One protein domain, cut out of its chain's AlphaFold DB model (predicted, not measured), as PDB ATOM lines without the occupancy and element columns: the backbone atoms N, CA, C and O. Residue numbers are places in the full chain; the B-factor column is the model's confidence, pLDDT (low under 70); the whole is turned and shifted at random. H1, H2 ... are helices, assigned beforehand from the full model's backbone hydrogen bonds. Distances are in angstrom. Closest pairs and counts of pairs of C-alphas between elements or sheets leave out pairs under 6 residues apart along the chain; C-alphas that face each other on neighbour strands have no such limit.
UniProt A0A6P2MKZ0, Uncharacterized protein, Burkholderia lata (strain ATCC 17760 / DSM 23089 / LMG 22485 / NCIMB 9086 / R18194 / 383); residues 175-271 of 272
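What this domain is: This is residues 175 to 271 of the 272 residues of an uncharacterized protein of Burkholderia lata (strain ATCC 17760 / DSM 23089 / LMG 22485 / NCIMB 9086 / R18194 / 383) (UniProt A0A6P2MKZ0). What is the main picture? H2 and H3 make a long helical hairpin, and the short helices H1 and H4 pack together at its end where H2 begins and H3 ends. Residues 248 to 259 then run back along H3 to H5 at the other end. What is the make-up? The 97 printed residues include five named helices, H1 to H5 in order, and no named strand, so the class is all helix. How large is it? It is loose, with a radius of gyration of the C-alphas of 15.7 A, and spans 53 by 25 by 19 A.

Where its parts are: Where are the first helices? H1, residues 175 to 182, begins at C-alpha 175 (-41.517, 10.381, -41.470) and is 10.5 A long. H2, residues 188 to 210, is 32.4 A long. What follows? H3 is residues 220 to 238, 26.6 A; H4 is residues 240 to 247, 10.4 A; H5 is residues 260 to 269, 14.3 A, ending at C-alpha 269 (-30.345, 15.299, -72.470).

How they stand to each other: What does H1 touch? It forms a hairpin with H2, residues 188 to 196 alone, at a shallow tilt of 24 degrees; the closest C-alphas, Leu 179 and Ile 192, are 6.6 A apart. It touches H4 at a steep tilt of 53 degrees, the closest C-alphas being Leu 179 and Val 246, 6.4 A. How does H3 stand? It forms a hairpin with H2 through residues 230 to 238 alone, at a shallow tilt of 17 degrees; the closest C-alphas are Lys 191 and Leu 238, 6.1 A. With residues 220 to 221 alone it touches H5, the closest C-alphas being Ala 220 and Pro 260, 5.1 A. What of the backbone? In H1 to H5 every O i to N i+4 pair is within hydrogen-bond range.

The domain as a whole: Is there a cut? The printed part has no cut; the link from H4 to H5 is long, with 12 residues. Where is confidence low? Residues 267 to 271 are under 70 in pLDDT.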
ATOM      1  N   PHE A 175     -41.181   9.017 -41.863       94.75
ATOM      2  CA  PHE A 175     -41.517  10.381 -41.470       94.75
ATOM      3  C   PHE A 175     -42.582  10.414 -40.370       94.75
ATOM      4  O   PHE A 175     -42.422  11.119 -39.379       94.75
ATOM      5  N   GLN A 176     -43.648   9.615 -40.480       94.94
ATOM      6  CA  GLN A 176     -44.674   9.569 -39.435       94.94
ATOM      7  C   GLN A 176     -44.128   8.994 -38.118       94.94
ATOM      8  O   GLN A 176     -44.508   9.462 -37.040       94.94
ATOM      9  N   GLN A 177     -43.241   7.994 -38.183       93.44
ATOM     10  CA  GLN A 177     -42.552   7.489 -36.989       93.44
ATOM     11  C   GLN A 177     -41.694   8.575 -36.340       93.44
ATOM     12  O   GLN A 177     -41.781   8.773 -35.128       93.44
ATOM     13  N   HIS A 178     -40.917   9.303 -37.145       95.94
ATOM     14  CA  HIS A 178     -40.091  10.416 -36.689       95.94
ATOM     15  C   HIS A 178     -40.919  11.495 -35.995       95.94
ATOM     16  O   HIS A 178     -40.638  11.831 -34.844       95.94
ATOM     17  N   LEU A 179     -42.015  11.939 -36.620       97.06
ATOM     18  CA  LEU A 179     -42.938  12.907 -36.028       97.06
ATOM     19  C   LEU A 179     -43.423  12.472 -34.639       97.06
ATOM     20  O   LEU A 179     -43.408  13.271 -33.708       97.06
ATOM     21  N   ARG A 180     -43.818  11.202 -34.478       96.56
ATOM     22  CA  ARG A 180     -44.264  10.654 -33.183       96.56
ATOM     23  C   ARG A 180     -43.149  10.553 -32.147       96.56
ATOM     24  O   ARG A 180     -43.439  10.572 -30.957       96.56
ATOM     25  N   SER A 181     -41.903  10.393 -32.585       96.00
ATOM     26  CA  SER A 181     -40.751  10.306 -31.684       96.00
ATOM     27  C   SER A 181     -40.277  11.673 -31.188       96.00
ATOM     28  O   SER A 181     -39.736  11.765 -30.091       96.00
ATOM     29  N   VAL A 182     -40.495  12.722 -31.986       96.88
ATOM     30  CA  VAL A 182     -39.996  14.074 -31.719       96.88
ATOM     31  C   VAL A 182     -41.057  14.965 -31.082       96.88
ATOM     32  O   VAL A 182     -40.769  15.694 -30.135       96.88
ATOM     33  N   LEU A 183     -42.291  14.921 -31.588       97.12
ATOM     34  CA  LEU A 183     -43.359  15.780 -31.096       97.12
ATOM     35  C   LEU A 183     -43.922  15.220 -29.793       97.12
ATOM     36  O   LEU A 183     -44.411  14.092 -29.734       97.12
ATOM     37  N   THR A 184     -43.898  16.042 -28.748       94.31
ATOM     38  CA  THR A 184     -44.382  15.680 -27.412       94.31
ATOM     39  C   THR A 184     -45.463  16.651 -26.930       94.31
ATOM     40  O   THR A 184     -45.682  17.721 -27.501       94.31
ATOM     41  N   GLY A 185     -46.194  16.270 -25.882       94.62
ATOM     42  CA  GLY A 185     -47.216  17.118 -25.264       94.62
ATOM     43  C   GLY A 185     -48.625  16.983 -25.857       94.62
ATOM     44  O   GLY A 185     -48.885  16.227 -26.790       94.62
ATOM     45  N   GLN A 186     -49.571  17.727 -25.273       93.12
ATOM     46  CA  GLN A 186     -51.017  17.535 -25.485       93.12
ATOM     47  C   GLN A 186     -51.493  17.803 -26.923       93.12
ATOM     48  O   GLN A 186     -52.537  17.297 -27.326       93.12
ATOM     49  N   GLN A 187     -50.748  18.596 -27.702       95.31
ATOM     50  CA  GLN A 187     -51.111  18.944 -29.080       95.31
ATOM     51  C   GLN A 187     -50.390  18.097 -30.138       95.31
ATOM     52  O   GLN A 187     -50.710  18.236 -31.319       95.31
ATOM     53  N   ALA A 188     -49.455  17.222 -29.742       97.06
ATOM     54  CA  ALA A 188     -48.599  16.484 -30.669       97.06
ATOM     55  C   ALA A 188     -49.414  15.704 -31.709       97.06
ATOM     56  O   ALA A 188     -49.273  15.941 -32.904       97.06
ATOM     57  N   GLU A 189     -50.358  14.865 -31.279       97.31
ATOM     58  CA  GLU A 189     -51.157  14.051 -32.205       97.31
ATOM     59  C   GLU A 189     -52.007  14.910 -33.160       97.31
ATOM     60  O   GLU A 189     -52.128  14.596 -34.344       97.31
ATOM     61  N   LYS A 190     -52.535  16.052 -32.696       98.00
ATOM     62  CA  LYS A 190     -53.281  16.987 -33.553       98.00
ATOM     63  C   LYS A 190     -52.381  17.591 -34.638       98.00
ATOM     64  O   LYS A 190     -52.805  17.675 -35.793       98.00
ATOM     65  N   LYS A 191     -51.157  17.993 -34.277       98.25
ATOM     66  CA  LYS A 191     -50.149  18.514 -35.214       98.25
ATOM     67  C   LYS A 191     -49.724  17.447 -36.221       98.25
ATOM     68  O   LYS A 191     -49.740  17.717 -37.419       98.25
ATOM     69  N   ILE A 192     -49.454  16.224 -35.755       98.06
ATOM     70  CA  ILE A 192     -49.117  15.069 -36.600       98.06
ATOM     71  C   ILE A 192     -50.223  14.825 -37.623       98.06
ATOM     72  O   ILE A 192     -49.957  14.791 -38.819       98.06
ATOM     73  N   GLN A 193     -51.479  14.717 -37.189       97.75
ATOM     74  CA  GLN A 193     -52.599  14.484 -38.101       97.75
ATOM     75  C   GLN A 193     -52.776  15.613 -39.121       97.75
ATOM     76  O   GLN A 193     -53.049  15.345 -40.291       97.75
ATOM     77  N   ALA A 194     -52.629  16.872 -38.701       98.12
ATOM     78  CA  ALA A 194     -52.719  18.016 -39.603       98.12
ATOM     79  C   ALA A 194     -51.597  18.008 -40.651       98.12
ATOM     80  O   ALA A 194     -51.880  18.152 -41.843       98.12
ATOM     81  N   LEU A 195     -50.353  17.767 -40.229       98.00
ATOM     82  CA  LEU A 195     -49.200  17.705 -41.121       98.00
ATOM     83  C   LEU A 195     -49.283  16.512 -42.078       98.00
ATOM     84  O   LEU A 195     -49.036  16.671 -43.269       98.00
ATOM     85  N   MET A 196     -49.702  15.339 -41.597       97.00
ATOM     86  CA  MET A 196     -49.876  14.153 -42.438       97.00
ATOM     87  C   MET A 196     -50.973  14.355 -43.488       97.00
ATOM     88  O   MET A 196     -50.755  14.025 -44.650       97.00
ATOM     89  N   ARG A 197     -52.108  14.981 -43.136       96.94
ATOM     90  CA  ARG A 197     -53.131  15.366 -44.129       96.94
ATOM     91  C   ARG A 197     -52.576  16.332 -45.172       96.94
ATOM     92  O   ARG A 197     -52.841  16.165 -46.362       96.94
ATOM     93  N   ARG A 198     -51.795  17.332 -44.743       96.69
ATOM     94  CA  ARG A 198     -51.165  18.282 -45.667       96.69
ATOM     95  C   ARG A 198     -50.168  17.586 -46.591       96.69
ATOM     96  O   ARG A 198     -50.167  17.863 -47.788       96.69
ATOM     97  N   ARG A 199     -49.366  16.662 -46.058       95.75
ATOM     98  CA  ARG A 199     -48.438  15.836 -46.832       95.75
ATOM     99  C   ARG A 199     -49.182  14.998 -47.866       95.75
ATOM    100  O   ARG A 199     -48.801  15.044 -49.023       95.75
ATOM    101  N   SER A 200     -50.270  14.315 -47.508       93.19
ATOM    102  CA  SER A 200     -51.076  13.555 -48.477       93.19
ATOM    103  C   SER A 200     -51.577  14.428 -49.635       93.19
ATOM    104  O   SER A 200     -51.336  14.096 -50.793       93.19
ATOM    105  N   ALA A 201     -52.172  15.590 -49.344       94.12
ATOM    106  CA  ALA A 201     -52.637  16.519 -50.381       94.12
ATOM    107  C   ALA A 201     -51.488  17.053 -51.261       94.12
ATOM    108  O   ALA A 201     -51.648  17.274 -52.465       94.12
ATOM    109  N   PHE A 202     -50.314  17.261 -50.662       92.81
ATOM    110  CA  PHE A 202     -49.108  17.644 -51.381       92.81
ATOM    111  C   PHE A 202     -48.617  16.527 -52.315       92.81
ATOM    112  O   PHE A 202     -48.335  16.788 -53.485       92.81
ATOM    113  N   MET A 203     -48.578  15.283 -51.836       88.19
ATOM    114  CA  MET A 203     -48.155  14.119 -52.618       88.19
ATOM    115  C   MET A 203     -49.048  13.889 -53.838       88.19
ATOM    116  O   MET A 203     -48.528  13.680 -54.928       88.19
ATOM    117  N   GLU A 204     -50.365  14.058 -53.712       89.38
ATOM    118  CA  GLU A 204     -51.277  13.998 -54.864       89.38
ATOM    119  C   GLU A 204     -50.932  15.040 -55.942       89.38
ATOM    120  O   GLU A 204     -51.074  14.802 -57.144       89.38
ATOM    121  N   ARG A 205     -50.471  16.232 -55.536       88.44
ATOM    122  CA  ARG A 205     -50.003  17.255 -56.480       88.44
ATOM    123  C   ARG A 205     -48.705  16.822 -57.160       88.44
ATOM    124  O   ARG A 205     -48.587  17.018 -58.369       88.44
ATOM    125  N   VAL A 206     -47.770  16.228 -56.419       85.81
ATOM    126  CA  VAL A 206     -46.520  15.681 -56.972       85.81
ATOM    127  C   VAL A 206     -46.803  14.568 -57.978       85.81
ATOM    128  O   VAL A 206     -46.277  14.610 -59.088       85.81
ATOM    129  N   GLU A 207     -47.696  13.633 -57.657       85.19
ATOM    130  CA  GLU A 207     -48.112  12.555 -58.562       85.19
ATOM    131  C   GLU A 207     -48.701  13.097 -59.871       85.19
ATOM    132  O   GLU A 207     -48.326  12.654 -60.959       85.19
ATOM    133  N   ARG A 208     -49.552  14.130 -59.809       86.12
ATOM    134  CA  ARG A 208     -50.069  14.785 -61.024       86.12
ATOM    135  C   ARG A 208     -48.956  15.378 -61.887       86.12
ATOM    136  O   ARG A 208     -49.023  15.291 -63.110       86.12
ATOM    137  N   MET A 209     -47.915  15.948 -61.279       82.44
ATOM    138  CA  MET A 209     -46.768  16.463 -62.034       82.44
ATOM    139  C   MET A 209     -45.940  15.352 -62.675       82.44
ATOM    140  O   MET A 209     -45.322  15.573 -63.712       82.44
ATOM    141  N   GLN A 210     -45.895  14.156 -62.094       78.94
ATOM    142  CA  GLN A 210     -45.167  13.029 -62.681       78.94
ATOM    143  C   GLN A 210     -45.761  12.549 -64.001       78.94
ATOM    144  O   GLN A 210     -45.016  12.048 -64.846       78.94
ATOM    145  N   ALA A 211     -47.071  12.727 -64.176       81.62
ATOM    146  CA  ALA A 211     -47.777  12.437 -65.417       81.62
ATOM    147  C   ALA A 211     -47.531  13.489 -66.513       81.62
ATOM    148  O   ALA A 211     -47.887  13.257 -67.668       81.62
ATOM    149  N   LEU A 212     -46.928  14.640 -66.184       81.88
ATOM    150  CA  LEU A 212     -46.619  15.660 -67.181       81.88
ATOM    151  C   LEU A 212     -45.477  15.201 -68.105       81.88
ATOM    152  O   LEU A 212     -44.464  14.687 -67.603       81.88
ATOM    153  N   PRO A 213     -45.607  15.431 -69.427       82.12
ATOM    154  CA  PRO A 213     -44.500  15.279 -70.363       82.12
ATOM    155  C   PRO A 213     -43.402  16.300 -70.049       82.12
ATOM    156  O   PRO A 213     -43.674  17.361 -69.485       82.12
ATOM    157  N   ASP A 214     -42.163  15.999 -70.439       79.75
ATOM    158  CA  ASP A 214     -40.991  16.786 -70.029       79.75
ATOM    159  C   ASP A 214     -40.968  18.213 -70.612       79.75
ATOM    160  O   ASP A 214     -40.411  19.133 -70.019       79.75
ATOM    161  N   GLU A 215     -41.683  18.457 -71.711       79.69
ATOM    162  CA  GLU A 215     -41.925  19.796 -72.276       79.69
ATOM    163  C   GLU A 215     -42.766  20.699 -71.362       79.69
ATOM    164  O   GLU A 215     -42.669  21.922 -71.430       79.69
ATOM    165  N   ARG A 216     -43.604  20.094 -70.511       84.94
ATOM    166  CA  ARG A 216     -44.458  20.776 -69.527       84.94
ATOM    167  C   ARG A 216     -43.961  20.571 -68.100       84.94
ATOM    168  O   ARG A 216     -44.687  20.887 -67.155       84.94
ATOM    169  N   ALA A 217     -42.768  20.000 -67.930       84.50
ATOM    170  CA  ALA A 217     -42.181  19.849 -66.615       84.50
ATOM    171  C   ALA A 217     -41.888  21.237 -66.016       84.50
ATOM    172  O   ALA A 217     -41.452  22.138 -66.737       84.50
ATOM    173  N   PRO A 218     -42.130  21.427 -64.709       89.62
ATOM    174  CA  PRO A 218     -41.756  22.660 -64.029       89.62
ATOM    175  C   PRO A 218     -40.236  22.862 -64.067       89.62
ATOM    176  O   PRO A 218     -39.480  21.892 -64.126       89.62
ATOM    177  N   SER A 219     -39.781  24.111 -63.995       90.81
ATOM    178  CA  SER A 219     -38.365  24.421 -63.767       90.81
ATOM    179  C   SER A 219     -37.934  24.044 -62.343       90.81
ATOM    180  O   SER A 219     -38.773  23.894 -61.449       90.81
ATOM    181  N   ALA A 220     -36.624  23.953 -62.095       89.75
ATOM    182  CA  ALA A 220     -36.094  23.713 -60.749       89.75
ATOM    183  C   ALA A 220     -36.566  24.780 -59.743       89.75
ATOM    184  O   ALA A 220     -36.971  24.449 -58.632       89.75
ATOM    185  N   SER A 221     -36.609  26.051 -60.156       89.69
ATOM    186  CA  SER A 221     -37.139  27.149 -59.333       89.69
ATOM    187  C   SER A 221     -38.628  26.967 -59.006       89.69
ATOM    188  O   SER A 221     -39.028  27.163 -57.862       89.69
ATOM    189  N   GLN A 222     -39.448  26.526 -59.966       91.69
ATOM    190  CA  GLN A 222     -40.867  26.244 -59.715       91.69
ATOM    191  C   GLN A 222     -41.064  25.057 -58.763       91.69
ATOM    192  O   GLN A 222     -41.971  25.089 -57.929       91.69
ATOM    193  N   LEU A 223     -40.223  24.022 -58.871       91.38
ATOM    194  CA  LEU A 223     -40.219  22.901 -57.930       91.38
ATOM    195  C   LEU A 223     -39.826  23.360 -56.524       91.38
ATOM    196  O   LEU A 223     -40.565  23.085 -55.581       91.38
ATOM    197  N   ASN A 224     -38.729  24.106 -56.388       90.56
ATOM    198  CA  ASN A 224     -38.280  24.635 -55.100       90.56
ATOM    199  C   ASN A 224     -39.324  25.552 -54.464       90.56
ATOM    200  O   ASN A 224     -39.628  25.376 -53.291       90.56
ATOM    201  N   GLU A 225     -39.968  26.446 -55.218       90.31
ATOM    202  CA  GLU A 225     -41.035  27.292 -54.670       90.31
ATOM    203  C   GLU A 225     -42.235  26.463 -54.190       90.31
ATOM    204  O   GLU A 225     -42.812  26.716 -53.129       90.31
ATOM    205  N   MET A 226     -42.597  25.419 -54.936       91.31
ATOM    206  CA  MET A 226     -43.656  24.505 -54.528       91.31
ATOM    207  C   MET A 226     -43.286  23.721 -53.252       91.31
ATOM    208  O   MET A 226     -44.144  23.551 -52.381       91.31
ATOM    209  N   TYR A 227     -42.038  23.265 -53.114       91.56
ATOM    210  CA  TYR A 227     -41.543  22.589 -51.908       91.56
ATOM    211  C   TYR A 227     -41.469  23.537 -50.707       91.56
ATOM    212  O   TYR A 227     -41.980  23.212 -49.635       91.56
ATOM    213  N   SER A 228     -40.957  24.749 -50.904       89.88
ATOM    214  CA  SER A 228     -40.934  25.811 -49.898       89.88
ATOM    215  C   SER A 228     -42.342  26.196 -49.440       89.88
ATOM    216  O   SER A 228     -42.573  26.400 -48.252       89.88
ATOM    217  N   SER A 229     -43.325  26.223 -50.345       91.38
ATOM    218  CA  SER A 229     -44.734  26.443 -49.996       91.38
ATOM    219  C   SER A 229     -45.271  25.372 -49.041       91.38
ATOM    220  O   SER A 229     -45.913  25.709 -48.045       91.38
ATOM    221  N   PHE A 230     -44.962  24.091 -49.279       93.62
ATOM    222  CA  PHE A 230     -45.309  23.015 -48.346       93.62
ATOM    223  C   PHE A 230     -44.652  23.206 -46.972       93.62
ATOM    224  O   PHE A 230     -45.325  23.050 -45.954       93.62
ATOM    225  N   LEU A 231     -43.376  23.587 -46.937       93.50
ATOM    226  CA  LEU A 231     -42.626  23.765 -45.692       93.50
ATOM    227  C   LEU A 231     -43.117  24.958 -44.872       93.50
ATOM    228  O   LEU A 231     -43.266  24.835 -43.660       93.50
ATOM    229  N   ARG A 232     -43.478  26.074 -45.513       93.69
ATOM    230  CA  ARG A 232     -44.102  27.220 -44.829       93.69
ATOM    231  C   ARG A 232     -45.436  26.842 -44.185       93.69
ATOM    232  O   ARG A 232     -45.733  27.258 -43.068       93.69
ATOM    233  N   GLU A 233     -46.236  26.018 -44.856       95.50
ATOM    234  CA  GLU A 233     -47.473  25.499 -44.265       95.50
ATOM    235  C   GLU A 233     -47.205  24.506 -43.126       95.50
ATOM    236  O   GLU A 233     -47.909  24.528 -42.116       95.50
ATOM    237  N   ALA A 234     -46.169  23.670 -43.244       97.00
ATOM    238  CA  ALA A 234     -45.734  22.801 -42.156       97.00
ATOM    239  C   ALA A 234     -45.288  23.617 -40.931       97.00
ATOM    240  O   ALA A 234     -45.700  23.296 -39.817       97.00
ATOM    241  N   ALA A 235     -44.541  24.706 -41.128       96.69
ATOM    242  CA  ALA A 235     -44.156  25.633 -40.066       96.69
ATOM    243  C   ALA A 235     -45.379  26.265 -39.391       96.69
ATOM    244  O   ALA A 235     -45.434  26.333 -38.168       96.69
ATOM    245  N   HIS A 236     -46.417  26.628 -40.151       97.12
ATOM    246  CA  HIS A 236     -47.666  27.131 -39.571       97.12
ATOM    247  C   HIS A 236     -48.403  26.082 -38.715       97.12
ATOM    248  O   HIS A 236     -48.974  26.415 -37.679       97.12
ATOM    249  N   ILE A 237     -48.390  24.809 -39.128       98.06
ATOM    250  CA  ILE A 237     -49.026  23.704 -38.388       98.06
ATOM    251  C   ILE A 237     -48.256  23.373 -37.104       98.06
ATOM    252  O   ILE A 237     -48.861  23.122 -36.058       98.06
ATOM    253  N   LEU A 238     -46.929  23.315 -37.199       97.94
ATOM    254  CA  LEU A 238     -46.060  22.887 -36.109       97.94
ATOM    255  C   LEU A 238     -45.760  24.031 -35.130       97.94
ATOM    256  O   LEU A 238     -45.708  23.804 -33.920       97.94
ATOM    257  N   GLY A 239     -45.642  25.258 -35.625       96.88
ATOM    258  CA  GLY A 239     -44.936  26.344 -34.952       96.88
ATOM    259  C   GLY A 239     -43.417  26.167 -35.055       96.88
ATOM    260  O   GLY A 239     -42.930  25.054 -35.247       96.88
ATOM    261  N   ASP A 240     -42.677  27.263 -34.905       95.56
ATOM    262  CA  ASP A 240     -41.240  27.327 -35.210       95.56
ATOM    263  C   ASP A 240     -40.408  26.282 -34.453       95.56
ATOM    264  O   ASP A 240     -39.625  25.558 -35.059       95.56
ATOM    265  N   HIS A 241     -40.642  26.128 -33.146       95.69
ATOM    266  CA  HIS A 241     -39.894  25.175 -32.321       95.69
ATOM    267  C   HIS A 241     -40.076  23.717 -32.772       95.69
ATOM    268  O   HIS A 241     -39.104  22.996 -32.982       95.69
ATOM    269  N   ASP A 242     -41.323  23.276 -32.948       97.62
ATOM    270  CA  ASP A 242     -41.614  21.905 -33.376       97.62
ATOM    271  C   ASP A 242     -41.183  21.676 -34.831       97.62
ATOM    272  O   ASP A 242     -40.826  20.558 -35.197       97.62
ATOM    273  N   PHE A 243     -41.200  22.720 -35.666       97.25
ATOM    274  CA  PHE A 243     -40.680  22.657 -37.026       97.25
ATOM    275  C   PHE A 243     -39.176  22.372 -37.029       97.25
ATOM    276  O   PHE A 243     -38.751  21.419 -37.684       97.25
ATOM    277  N   GLU A 244     -38.392  23.130 -36.262       95.81
ATOM    278  CA  GLU A 244     -36.945  22.918 -36.130       95.81
ATOM    279  C   GLU A 244     -36.629  21.526 -35.578       95.81
ATOM    280  O   GLU A 244     -35.752  20.837 -36.095       95.81
ATOM    281  N   LEU A 245     -37.383  21.057 -34.580       96.19
ATOM    282  CA  LEU A 245     -37.213  19.706 -34.046       96.19
ATOM    283  C   LEU A 245     -37.485  18.616 -35.096       96.19
ATOM    284  O   LEU A 245     -36.786  17.602 -35.141       96.19
ATOM    285  N   VAL A 246     -38.510  18.798 -35.933       96.75
ATOM    286  CA  VAL A 246     -38.894  17.815 -36.954       96.75
ATOM    287  C   VAL A 246     -37.934  17.828 -38.139       96.75
ATOM    288  O   VAL A 246     -37.543  16.760 -38.610       96.75
ATOM    289  N   PHE A 247     -37.575  19.003 -38.649       94.50
ATOM    290  CA  PHE A 247     -36.836  19.129 -39.906       94.50
ATOM    291  C   PHE A 247     -35.333  19.342 -39.721       94.50
ATOM    292  O   PHE A 247     -34.583  19.051 -40.650       94.50
ATOM    293  N   GLY A 248     -34.897  19.764 -38.533       91.62
ATOM    294  CA  GLY A 248     -33.501  20.075 -38.220       91.62
ATOM    295  C   GLY A 248     -33.018  21.422 -38.759       91.62
ATOM    296  O   GLY A 248     -31.842  21.726 -38.605       91.62
ATOM    297  N   GLU A 249     -33.906  22.207 -39.370       86.69
ATOM    298  CA  GLU A 249     -33.611  23.475 -40.045       86.69
ATOM    299  C   GLU A 249     -34.632  24.538 -39.619       86.69
ATOM    300  O   GLU A 249     -35.751  24.210 -39.198       86.69
ATOM    301  N   SER A 250     -34.274  25.813 -39.769       88.81
ATOM    302  CA  SER A 250     -35.147  26.928 -39.402       88.81
ATOM    303  C   SER A 250     -36.261  27.132 -40.444       88.81
ATOM    304  O   SER A 250     -36.019  27.035 -41.650       88.81
ATOM    305  N   PRO A 251     -37.499  27.474 -40.032       85.69
ATOM    306  CA  PRO A 251     -38.580  27.774 -40.974       85.69
ATOM    307  C   PRO A 251     -38.360  29.082 -41.755       85.69
ATOM    308  O   PRO A 251     -39.095  29.356 -42.705       85.69
ATOM    309  N   GLN A 252     -37.383  29.905 -41.354       82.44
ATOM    310  CA  GLN A 252     -36.995  31.132 -42.049       82.44
ATOM    311  C   GLN A 252     -35.969  30.883 -43.166       82.44
ATOM    312  O   GLN A 252     -35.746  31.772 -43.992       82.44
ATOM    313  N   GLU A 253     -35.348  29.704 -43.208       79.44
ATOM    314  CA  GLU A 253     -34.370  29.358 -44.233       79.44
ATOM    315  C   GLU A 253     -35.048  28.964 -45.550       79.44
ATOM    316  O   GLU A 253     -36.061  28.261 -45.591       79.44
ATOM    317  N   GLU A 254     -34.471  29.413 -46.665       77.38
ATOM    318  CA  GLU A 254     -34.941  29.021 -47.988       77.38
ATOM    319  C   GLU A 254     -34.452  27.605 -48.317       77.38
ATOM    320  O   GLU A 254     -33.287  27.369 -48.648       77.38
ATOM    321  N   MET A 255     -35.367  26.641 -48.233       77.62
ATOM    322  CA  MET A 255     -35.057  25.234 -48.465       77.62
ATOM    323  C   MET A 255     -35.084  24.899 -49.959       77.62
ATOM    324  O   MET A 255     -36.068  24.402 -50.504       77.62
ATOM    325  N   ASN A 256     -33.970  25.163 -50.634       83.69
ATOM    326  CA  ASN A 256     -33.757  24.767 -52.025       83.69
ATOM    327  C   ASN A 256     -33.388  23.274 -52.106       83.69
ATOM    328  O   ASN A 256     -32.246  22.883 -51.899       83.69
ATOM    329  N   ILE A 257     -34.366  22.412 -52.382       85.44
ATOM    330  CA  ILE A 257     -34.171  20.949 -52.368       85.44
ATOM    331  C   ILE A 257     -33.659  20.418 -53.709       85.44
ATOM    332  O   ILE A 257     -32.910  19.443 -53.760       85.44
ATOM    333  N   VAL A 258     -34.059  21.055 -54.806       88.88
ATOM    334  CA  VAL A 258     -33.672  20.688 -56.165       88.88
ATOM    335  C   VAL A 258     -32.522  21.575 -56.611       88.88
ATOM    336  O   VAL A 258     -32.669  22.792 -56.712       88.88
ATOM    337  N   ASP A 259     -31.391  20.945 -56.909       87.94
ATOM    338  CA  ASP A 259     -30.254  21.584 -57.566       87.94
ATOM    339  C   ASP A 259     -30.605  21.885 -59.039       87.94
ATOM    340  O   ASP A 259     -30.849  20.941 -59.805       87.94
ATOM    341  N   PRO A 260     -30.638  23.168 -59.454       87.56
ATOM    342  CA  PRO A 260     -30.949  23.534 -60.830       87.56
ATOM    343  C   PRO A 260     -29.971  22.952 -61.848       87.56
ATOM    344  O   PRO A 260     -30.406  22.532 -62.914       87.56
ATOM    345  N   ALA A 261     -28.679  22.855 -61.522       86.44
ATOM    346  CA  ALA A 261     -27.676  22.366 -62.461       86.44
ATOM    347  C   ALA A 261     -27.902  20.886 -62.799       86.44
ATOM    348  O   ALA A 261     -27.844  20.505 -63.967       86.44
ATOM    349  N   ILE A 262     -28.224  20.064 -61.794       85.94
ATOM    350  CA  ILE A 262     -28.541  18.641 -61.996       85.94
ATOM    351  C   ILE A 262     -29.863  18.500 -62.764       85.94
ATOM    352  O   ILE A 262     -29.943  17.749 -63.739       85.94
ATOM    353  N   TYR A 263     -30.894  19.245 -62.354       87.31
ATOM    354  CA  TYR A 263     -32.229  19.168 -62.952       87.31
ATOM    355  C   TYR A 263     -32.253  19.602 -64.428       87.31
ATOM    356  O   TYR A 263     -32.891  18.976 -65.280       87.31
ATOM    357  N   GLU A 264     -31.555  20.688 -64.751       82.81
ATOM    358  CA  GLU A 264     -31.522  21.250 -66.100       82.81
ATOM    359  C   GLU A 264     -30.620  20.436 -67.029       82.81
ATOM    360  O   GLU A 264     -30.992  20.222 -68.184       82.81
ATOM    361  N   ALA A 265     -29.497  19.906 -66.529       80.69
ATOM    362  CA  ALA A 265     -28.646  19.002 -67.301       80.69
ATOM    363  C   ALA A 265     -29.419  17.753 -67.750       80.69
ATOM    364  O   ALA A 265     -29.335  17.370 -68.917       80.69
ATOM    365  N   GLU A 266     -30.232  17.157 -66.871       76.69
ATOM    366  CA  GLU A 266     -31.124  16.049 -67.239       76.69
ATOM    367  C   GLU A 266     -32.147  16.473 -68.307       76.69
ATOM    368  O   GLU A 266     -32.343  15.779 -69.309       76.69
ATOM    369  N   SER A 267     -32.770  17.637 -68.121       62.47
ATOM    370  CA  SER A 267     -33.796  18.160 -69.031       62.47
ATOM    371  C   SER A 267     -33.262  18.443 -70.440       62.47
ATOM    372  O   SER A 267     -34.017  18.348 -71.408       62.47
ATOM    373  N   MET A 268     -31.977  18.788 -70.575       60.09
ATOM    374  CA  MET A 268     -31.325  18.983 -71.874       60.09
ATOM    375  C   MET A 268     -31.051  17.659 -72.595       60.09
ATOM    376  O   MET A 268     -31.322  17.569 -73.788       60.09
ATOM    377  N   HIS A 269     -30.596  16.623 -71.882       57.88
ATOM    378  CA  HIS A 269     -30.345  15.299 -72.470       57.88
ATOM    379  C   HIS A 269     -31.632  14.585 -72.905       57.88
ATOM    380  O   HIS A 269     -31.611  13.795 -73.841       57.88
ATOM    381  N   ALA A 270     -32.769  14.867 -72.263       54.00
ATOM    382  CA  ALA A 270     -34.063  14.312 -72.668       54.00
ATOM    383  C   ALA A 270     -34.633  14.939 -73.960       54.00
ATOM    384  O   ALA A 270     -35.602  14.419 -74.512       54.00
ATOM    385  N   ARG A 271     -34.082  16.074 -74.418       49.31
ATOM    386  CA  ARG A 271     -34.544  16.824 -75.603       49.31
ATOM    387  C   ARG A 271     -33.648  16.645 -76.836       49.31
ATOM    388  O   ARG A 271     -34.003  17.162 -77.895       49.31
TER     389      ARG A 271